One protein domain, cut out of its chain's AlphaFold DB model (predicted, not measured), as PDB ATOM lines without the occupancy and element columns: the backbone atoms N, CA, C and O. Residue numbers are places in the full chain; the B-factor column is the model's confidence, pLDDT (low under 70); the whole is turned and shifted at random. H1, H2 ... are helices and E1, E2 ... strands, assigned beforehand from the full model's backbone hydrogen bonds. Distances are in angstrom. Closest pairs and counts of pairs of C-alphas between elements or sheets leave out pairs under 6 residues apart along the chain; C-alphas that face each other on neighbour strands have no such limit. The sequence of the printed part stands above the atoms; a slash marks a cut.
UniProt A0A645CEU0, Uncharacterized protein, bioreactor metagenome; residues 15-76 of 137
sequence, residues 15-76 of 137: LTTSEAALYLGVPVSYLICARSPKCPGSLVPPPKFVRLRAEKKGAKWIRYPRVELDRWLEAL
ATOM      1  N   LEU A  15      23.587  33.822  39.515       84.44
ATOM      2  CA  LEU A  15      23.855  32.826  40.541       84.44
ATOM      3  C   LEU A  15      22.610  32.615  41.408       84.44
ATOM      4  O   LEU A  15      21.900  33.555  41.771       84.44
ATOM      5  N   THR A  16      22.325  31.367  41.753       89.06
ATOM      6  CA  THR A  16      21.401  30.999  42.828       89.06
ATOM      7  C   THR A  16      21.905  31.517  44.176       89.06
ATOM      8  O   THR A  16      23.025  31.999  44.319       89.06
ATOM      9  N   THR A  17      21.074  31.384  45.211       87.25
ATOM     10  CA  THR A  17      21.486  31.756  46.575       87.25
ATOM     11  C   THR A  17      22.682  30.935  47.053       87.25
ATOM     12  O   THR A  17      23.578  31.489  47.675       87.25
ATOM     13  N   SER A  18      22.703  29.635  46.750       85.81
ATOM     14  CA  SER A  18      23.789  28.742  47.154       85.81
ATOM     15  C   SER A  18      25.082  29.054  46.410       85.81
ATOM     16  O   SER A  18      26.133  29.150  47.029       85.81
ATOM     17  N   GLU A  19      25.001  29.287  45.100       86.31
ATOM     18  CA  GLU A  19      26.166  29.666  44.292       86.31
ATOM     19  C   GLU A  19      26.727  31.026  44.724       86.31
ATOM     20  O   GLU A  19      27.936  31.171  44.850       86.31
ATOM     21  N   ALA A  20      25.868  32.008  45.017       86.38
ATOM     22  CA  ALA A  20      26.305  33.307  45.527       86.38
ATOM     23  C   ALA A  20      26.941  33.204  46.924       86.38
ATOM     24  O   ALA A  20      27.925  33.881  47.200       86.38
ATOM     25  N   ALA A  21      26.407  32.348  47.800       83.00
ATOM     26  CA  ALA A  21      26.974  32.104  49.126       83.00
ATOM     27  C   ALA A  21      28.375  31.482  49.031       83.00
ATOM     28  O   ALA A  21      29.301  31.951  49.687       83.00
ATOM     29  N   LEU A  22      28.533  30.483  48.155       85.06
ATOM     30  CA  LEU A  22      29.826  29.871  47.847       85.06
ATOM     31  C   LEU A  22      30.807  30.891  47.263       85.06
ATOM     32  O   LEU A  22      31.954  30.934  47.690       85.06
ATOM     33  N   TYR A  23      30.348  31.738  46.337       83.94
ATOM     34  CA  TYR A  23      31.170  32.786  45.726       83.94
ATOM     35  C   TYR A  23      31.711  33.788  46.753       83.94
ATOM     36  O   TYR A  23      32.867  34.185  46.682       83.94
ATOM     37  N   LEU A  24      30.877  34.179  47.718       81.00
ATOM     38  CA  LEU A  24      31.234  35.136  48.767       81.00
ATOM     39  C   LEU A  24      31.941  34.494  49.972       81.00
ATOM     40  O   LEU A  24      32.361  35.212  50.875       81.00
ATOM     41  N   GLY A  25      32.032  33.161  50.037       81.56
ATOM     42  CA  GLY A  25      32.582  32.453  51.196       81.56
ATOM     43  C   GLY A  25      31.742  32.598  52.473       81.56
ATOM     44  O   GLY A  25      32.282  32.520  53.575       81.56
ATOM     45  N   VAL A  26      30.427  32.817  52.352       80.19
ATOM     46  CA  VAL A  26      29.509  33.010  53.492       80.19
ATOM     47  C   VAL A  26      28.477  31.883  53.589       80.19
ATOM     48  O   VAL A  26      28.128  31.270  52.579       80.19
ATOM     49  N   PRO A  27      27.905  31.613  54.776       81.44
ATOM     50  CA  PRO A  27      26.802  30.667  54.903       81.44
ATOM     51  C   PRO A  27      25.567  31.099  54.099       81.44
ATOM     52  O   PRO A  27      25.186  32.268  54.088       81.44
ATOM     53  N   VAL A  28      24.849  30.144  53.503       82.38
ATOM     54  CA  VAL A  28      23.582  30.414  52.787       82.38
ATOM     55  C   VAL A  28      22.556  31.119  53.687       82.38
ATOM     56  O   VAL A  28      21.842  32.018  53.241       82.38
ATOM     57  N   SER A  29      22.512  30.747  54.970       80.38
ATOM     58  CA  SER A  29      21.645  31.362  55.981       80.38
ATOM     59  C   SER A  29      21.911  32.856  56.163       80.38
ATOM     60  O   SER A  29      20.961  33.608  56.383       80.38
ATOM     61  N   TYR A  30      23.160  33.304  55.996       80.06
ATOM     62  CA  TYR A  30      23.517  34.719  56.041       80.06
ATOM     63  C   TYR A  30      22.836  35.485  54.904       80.06
ATOM     64  O   TYR A  30      22.104  36.436  55.166       80.06
ATOM     65  N   LEU A  31      22.973  35.026  53.654       80.44
ATOM     66  CA  LEU A  31      22.329  35.682  52.508       80.44
ATOM     67  C   LEU A  31      20.801  35.638  52.577       80.44
ATOM     68  O   LEU A  31      20.140  36.558  52.099       80.44
ATOM     69  N   ILE A  32      20.220  34.585  53.156       83.06
ATOM     70  CA  ILE A  32      18.772  34.513  53.390       83.06
ATOM     71  C   ILE A  32      18.350  35.551  54.431       83.06
ATOM     72  O   ILE A  32      17.389  36.286  54.191       83.06
ATOM     73  N   CYS A  33      19.068  35.634  55.552       78.31
ATOM     74  CA  CYS A  33      18.770  36.577  56.626       78.31
ATOM     75  C   CYS A  33      18.941  38.021  56.153       78.31
ATOM     76  O   CYS A  33      18.023  38.819  56.313       78.31
ATOM     77  N   ALA A  34      20.042  38.339  55.468       76.12
ATOM     78  CA  ALA A  34      20.386  39.692  55.040       76.12
ATOM     79  C   ALA A  34      19.357  40.321  54.077       76.12
ATOM     80  O   ALA A  34      19.282  41.537  53.955       76.12
ATOM     81  N   ARG A  35      18.495  39.524  53.429       77.44
ATOM     82  CA  ARG A  35      17.362  40.032  52.626       77.44
ATOM     83  C   ARG A  35      16.250  40.659  53.462       77.44
ATOM     84  O   ARG A  35      15.396  41.351  52.909       77.44
ATOM     85  N   SER A  36      16.181  40.324  54.746       76.06
ATOM     86  CA  SER A  36      15.134  40.771  55.650       76.06
ATOM     87  C   SER A  36      15.590  42.018  56.406       76.06
ATOM     88  O   SER A  36      16.647  41.984  57.035       76.06
ATOM     89  N   PRO A  37      14.768  43.082  56.464       66.56
ATOM     90  CA  PRO A  37      15.076  44.271  57.262       66.56
ATOM     91  C   PRO A  37      15.114  43.982  58.771       66.56
ATOM     92  O   PRO A  37      15.582  44.805  59.546       66.56
ATOM     93  N   LYS A  38      14.612  42.817  59.199       71.50
ATOM     94  CA  LYS A  38      14.590  42.382  60.601       71.50
ATOM     95  C   LYS A  38      15.819  41.559  61.002       71.50
ATOM     96  O   LYS A  38      15.853  41.081  62.129       71.50
ATOM     97  N   CYS A  39      16.770  41.318  60.096       65.88
ATOM     98  CA  CYS A  39      17.948  40.512  60.403       65.88
ATOM     99  C   CYS A  39      18.905  41.298  61.320       65.88
ATOM    100  O   CYS A  39      19.447  42.319  60.892       65.88
ATOM    101  N   PRO A  40      19.120  40.855  62.571       55.50
ATOM    102  CA  PRO A  40      20.040  41.526  63.476       55.50
ATOM    103  C   PRO A  40      21.482  41.220  63.046       55.50
ATOM    104  O   PRO A  40      21.869  40.057  62.964       55.50
ATOM    105  N   GLY A  41      22.286  42.253  62.778       54.31
ATOM    106  CA  GLY A  41      23.733  42.096  62.569       54.31
ATOM    107  C   GLY A  41      24.235  42.141  61.123       54.31
ATOM    108  O   GLY A  41      25.380  41.767  60.876       54.31
ATOM    109  N   SER A  42      23.447  42.634  60.163       55.44
ATOM    110  CA  SER A  42      23.992  42.978  58.842       55.44
ATOM    111  C   SER A  42      24.804  44.278  58.945       55.44
ATOM    112  O   SER A  42      24.315  45.347  58.602       55.44
ATOM    113  N   LEU A  43      26.039  44.193  59.457       53.97
ATOM    114  CA  LEU A  43      27.004  45.310  59.482       53.97
ATOM    115  C   LEU A  43      27.280  45.860  58.075       53.97
ATOM    116  O   LEU A  43      27.652  47.017  57.914       53.97
ATOM    117  N   VAL A  44      27.061  45.023  57.061       61.50
ATOM    118  CA  VAL A  44      27.202  45.353  55.647       61.50
ATOM    119  C   VAL A  44      25.835  45.175  54.987       61.50
ATOM    120  O   VAL A  44      25.190  44.148  55.224       61.50
ATOM    121  N   PRO A  45      25.352  46.135  54.181       69.38
ATOM    122  CA  PRO A  45      24.107  45.969  53.436       69.38
ATOM    123  C   PRO A  45      24.198  44.752  52.500       69.38
ATOM    124  O   PRO A  45      25.259  44.517  51.930       69.38
ATOM    125  N   PRO A  46      23.126  43.961  52.314       73.81
ATOM    126  CA  PRO A  46      23.153  42.767  51.465       73.81
ATOM    127  C   PRO A  46      23.476  43.089  49.993       73.81
ATOM    128  O   PRO A  46      23.075  44.147  49.499       73.81
ATOM    129  N   PRO A  47      24.092  42.151  49.246       78.62
ATOM    130  CA  PRO A  47      24.264  42.298  47.805       78.62
ATOM    131  C   PRO A  47      22.907  42.355  47.095       78.62
ATOM    132  O   PRO A  47      21.950  41.660  47.471       78.62
ATOM    133  N   LYS A  48      22.818  43.173  46.040       84.44
ATOM    134  CA  LYS A  48      21.589  43.307  45.251       84.44
ATOM    135  C   LYS A  48      21.265  41.999  44.532       84.44
ATOM    136  O   LYS A  48      22.142  41.255  44.099       84.44
ATOM    137  N   PHE A  49      19.973  41.733  44.381       86.19
ATOM    138  CA  PHE A  49      19.468  40.537  43.718       86.19
ATOM    139  C   PHE A  49      18.266  40.863  42.835       86.19
ATOM    140  O   PHE A  49      17.537  41.829  43.063       86.19
ATOM    141  N   VAL A  50      18.023  40.003  41.851       83.56
ATOM    142  CA  VAL A  50      16.885  40.080  40.937       83.56
ATOM    143  C   VAL A  50      15.899  38.965  41.271       83.56
ATOM    144  O   VAL A  50      16.282  37.831  41.565       83.56
ATOM    145  N   ARG A  51      14.603  39.286  41.238       82.38
ATOM    146  CA  ARG A  51      13.523  38.303  41.375       82.38
ATOM    147  C   ARG A  51      13.020  37.918  39.990       82.38
ATOM    148  O   ARG A  51      12.345  38.711  39.339       82.38
ATOM    149  N   LEU A  52      13.310  36.696  39.567       79.44
ATOM    150  CA  LEU A  52      12.770  36.116  38.344       79.44
ATOM    151  C   LEU A  52      11.460  35.389  38.650       79.44
ATOM    152  O   LEU A  52      11.321  34.731  39.686       79.44
ATOM    153  N   ARG A  53      10.484  35.497  37.748       71.44
ATOM    154  CA  ARG A  53       9.277  34.666  37.804       71.44
ATOM    155  C   ARG A  53       9.563  33.362  37.074       71.44
ATOM    156  O   ARG A  53      10.072  33.397  35.961       71.44
ATOM    157  N   ALA A  54       9.241  32.234  37.694       64.69
ATOM    158  CA  ALA A  54       9.183  30.973  36.970       64.69
ATOM    159  C   ALA A  54       7.972  30.970  36.031       64.69
ATOM    160  O   ALA A  54       6.926  31.527  36.374       64.69
ATOM    161  N   GLU A  55       8.080  30.272  34.902       53.12
ATOM    162  CA  GLU A  55       6.942  30.006  34.011       53.12
ATOM    163  C   GLU A  55       5.842  29.188  34.705       53.12
ATOM    164  O   GLU A  55       4.653  29.373  34.444       53.12
ATOM    165  N   LYS A  56       6.207  28.334  35.673       54.28
ATOM    166  CA  LYS A  56       5.233  27.671  36.548       54.28
ATOM    167  C   LYS A  56       4.729  28.644  37.618       54.28
ATOM    168  O   LYS A  56       5.494  29.117  38.462       54.28
ATOM    169  N   LYS A  57       3.419  28.920  37.575       50.72
ATOM    170  CA  LYS A  57       2.692  29.842  38.467       50.72
ATOM    171  C   LYS A  57       3.105  29.659  39.936       50.72
ATOM    172  O   LYS A  57       2.837  28.625  40.533       50.72
ATOM    173  N   GLY A  58       3.720  30.694  40.513       57.47
ATOM    174  CA  GLY A  58       3.926  30.834  41.961       57.47
ATOM    175  C   GLY A  58       5.381  30.807  42.438       57.47
ATOM    176  O   GLY A  58       5.676  31.396  43.476       57.47
ATOM    177  N   ALA A  59       6.313  30.221  41.680       60.97
ATOM    178  CA  ALA A  59       7.717  30.178  42.091       60.97
ATOM    179  C   ALA A  59       8.455  31.472  41.701       60.97
ATOM    180  O   ALA A  59       8.578  31.818  40.523       60.97
ATOM    181  N   LYS A  60       8.961  32.201  42.701       70.00
ATOM    182  CA  LYS A  60       9.873  33.339  42.512       70.00
ATOM    183  C   LYS A  60      11.296  32.864  42.773       70.00
ATOM    184  O   LYS A  60      11.599  32.408  43.871       70.00
ATOM    185  N   TRP A  61      12.164  32.999  41.779       81.50
ATOM    186  CA  TRP A  61      13.572  32.638  41.887       81.50
ATOM    187  C   TRP A  61      14.376  33.889  42.195       81.50
ATOM    188  O   TRP A  61      14.242  34.905  41.515       81.50
ATOM    189  N   ILE A  62      15.207  33.824  43.227       83.94
ATOM    190  CA  ILE A  62      16.153  34.895  43.534       83.94
ATOM    191  C   ILE A  62      17.468  34.557  42.849       83.94
ATOM    192  O   ILE A  62      17.985  33.450  43.020       83.94
ATOM    193  N   ARG A  63      17.985  35.513  42.079       87.06
ATOM    194  CA  ARG A  63      19.263  35.404  41.387       87.06
ATOM    195  C   ARG A  63      20.162  36.590  41.705       87.06
ATOM    196  O   ARG A  63      19.682  37.716  41.823       87.06
ATOM    197  N   TYR A  64      21.453  36.325  41.807       86.38
ATOM    198  CA  TYR A  64      22.490  37.312  42.062       86.38
ATOM    199  C   TYR A  64      23.310  37.523  40.790       86.38
ATOM    200  O   TYR A  64      23.933  36.572  40.315       86.38
ATOM    201  N   PRO A  65      23.307  38.735  40.216       85.81
ATOM    202  CA  PRO A  65      24.242  39.079  39.156       85.81
ATOM    203  C   PRO A  65      25.664  39.061  39.710       85.81
ATOM    204  O   PRO A  65      25.932  39.706  40.723       85.81
ATOM    205  N   ARG A  66      26.588  38.374  39.032       83.44
ATOM    206  CA  ARG A  66      27.996  38.317  39.459       83.44
ATOM    207  C   ARG A  66      28.613  39.702  39.699       83.44
ATOM    208  O   ARG A  66      29.238  39.907  40.727       83.44
ATOM    209  N   VAL A  67      28.324  40.667  38.823       82.12
ATOM    210  CA  VAL A  67      28.803  42.059  38.944       82.12
ATOM    211  C   VAL A  67      28.395  42.708  40.272       82.12
ATOM    212  O   VAL A  67      29.154  43.481  40.845       82.12
ATOM    213  N   GLU A  68      27.200  42.403  40.781       82.31
ATOM    214  CA  GLU A  68      26.747  42.936  42.070       82.31
ATOM    215  C   GLU A  68      27.424  42.230  43.252       82.31
ATOM    216  O   GLU A  68      27.603  42.851  44.295       82.31
ATOM    217  N   LEU A  69      27.828  40.965  43.095       83.75
ATOM    218  CA  LEU A  69      28.635  40.256  44.094       83.75
ATOM    219  C   LEU A  69      30.059  40.819  44.152       83.75
ATOM    220  O   LEU A  69      30.568  41.047  45.244       83.75
ATOM    221  N   ASP A  70      30.667  41.099  42.999       82.06
ATOM    222  CA  ASP A  70      32.007  41.696  42.911       82.06
ATOM    223  C   ASP A  70      32.034  43.091  43.545       82.06
ATOM    224  O   ASP A  70      32.830  43.354  44.442       82.06
ATOM    225  N   ARG A  71      31.073  43.954  43.182       78.94
ATOM    226  CA  ARG A  71      30.901  45.273  43.817       78.94
ATOM    227  C   ARG A  71      30.702  45.181  45.320       78.94
ATOM    228  O   ARG A  71      31.137  46.059  46.055       78.94
ATOM    229  N   TRP A  72      29.992  44.154  45.776       81.94
ATOM    230  CA  TRP A  72      29.770  43.955  47.197       81.94
ATOM    231  C   TRP A  72      31.071  43.602  47.917       81.94
ATOM    232  O   TRP A  72      31.335  44.176  48.966       81.94
ATOM    233  N   LEU A  73      31.903  42.733  47.334       78.31
ATOM    234  CA  LEU A  73      33.232  42.408  47.864       78.31
ATOM    235  C   LEU A  73      34.156  43.634  47.908       78.31
ATOM    236  O   LEU A  73      34.889  43.796  48.876       78.31
ATOM    237  N   GLU A  74      34.095  44.508  46.900       76.31
ATOM    238  CA  GLU A  74      34.856  45.768  46.864       76.31
ATOM    239  C   GLU A  74      34.351  46.806  47.877       76.31
ATOM    240  O   GLU A  74      35.132  47.599  48.398       76.31
ATOM    241  N   ALA A  75      33.043  46.816  48.148       68.12
ATOM    242  CA  ALA A  75      32.405  47.736  49.087       68.12
ATOM    243  C   ALA A  75      32.489  47.271  50.545       68.12
ATOM    244  O   ALA A  75      32.136  48.037  51.449       68.12
ATOM    245  N   LEU A  76      32.928  46.031  50.794       65.56
ATOM    246  CA  LEU A  76      33.297  45.626  52.139       65.56
ATOM    247  C   LEU A  76      34.398  46.575  52.606       65.56
ATOM    248  O   LEU A  76      35.368  46.761  51.868       65.56
TER     249      LEU A  76
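This is residues 15 to 76 of the 137 residues of an uncharacterized protein of bioreactor metagenome (UniProt A0A645CEU0). A two-stranded hairpin, E1 and E2, reaches out from a small group of three helices, and its turn, residues 54 to 59, sticks out at the far end. H1 packs on E2 with its residues 17 to 21, H2 stands about perpendicular to H1, H3 continues the chain directly from E2, and a long loop, residues 35 to 49, leads from H2 back to E1. The printed part has 62 residues, with three named helices and two named strands in the order H1, H2, E1, E2, H3. The sheet, in the order E1 - E2, is antiparallel, and the class is mixed, helices and strands. The whole is compact, with a radius of gyration of the C-alphas of 12.1 A and spans of 36 by 26 by 16 A.

E1 holds residues 50 to 53 and is 9.8 A long; its first C-alpha, that of Val 50, is at (16.885, 40.080, 40.937). E2, the longest strand, holds residues 60 to 65 and is 15.8 A long. H3, the longest helix, holds residues 66 to 75 and is 14.2 A long, ending with C-alpha 75 at (32.405, 47.736, 49.087). H1 holds residues 17 to 24 and is 10.5 A long, beginning with C-alpha 17 at (21.486, 31.756, 46.575). H2 holds residues 28 to 34 and is 10.1 A long.

E1 and E2 form a hairpin of antiparallel strands, with 145 degrees between their directions. N 50 and O 63 are 2.8 A apart, and N 61 and O 52 are 2.8 A apart, both within hydrogen-bond range. The C-alphas of Arg 51 and Ile 62 face each other at 4.8 A. The closest C-alphas of H1 and E2 are those of Ala 20 and Tyr 64, 6.5 A apart. H1 and H3 only just touch, with 3 pairs of C-alphas within 8 A, the closest being those of Leu 24 and Leu 69 at 7.4 A. They run the same way at a steep tilt of 44 degrees. H1 and H2 touch, with Ala 21 and Val 28 closest, their C-alphas 5.3 A apart. Their lines stand about perpendicular, at 89 degrees. H2 is apart from E2 and from H3, and E1 is apart from H1 and from H3. In H1, H2 and H3 every O i to N i+4 pair is within hydrogen-bond range.

The two C-alphas farthest apart, those of Lys 57 and Leu 76, are 37.1 A from each other. The printed part has no cut. The link from H2 to E1, of 15 residues, is long; the link from E1 to E2 is short, and those from H1 to H2 and from E2 to H3 are tight. The mean pLDDT of the printed part is 75.8, and it is under 70 at residue 37, residues 39 to 45, residues 54 to 59 and residues 75 to 76.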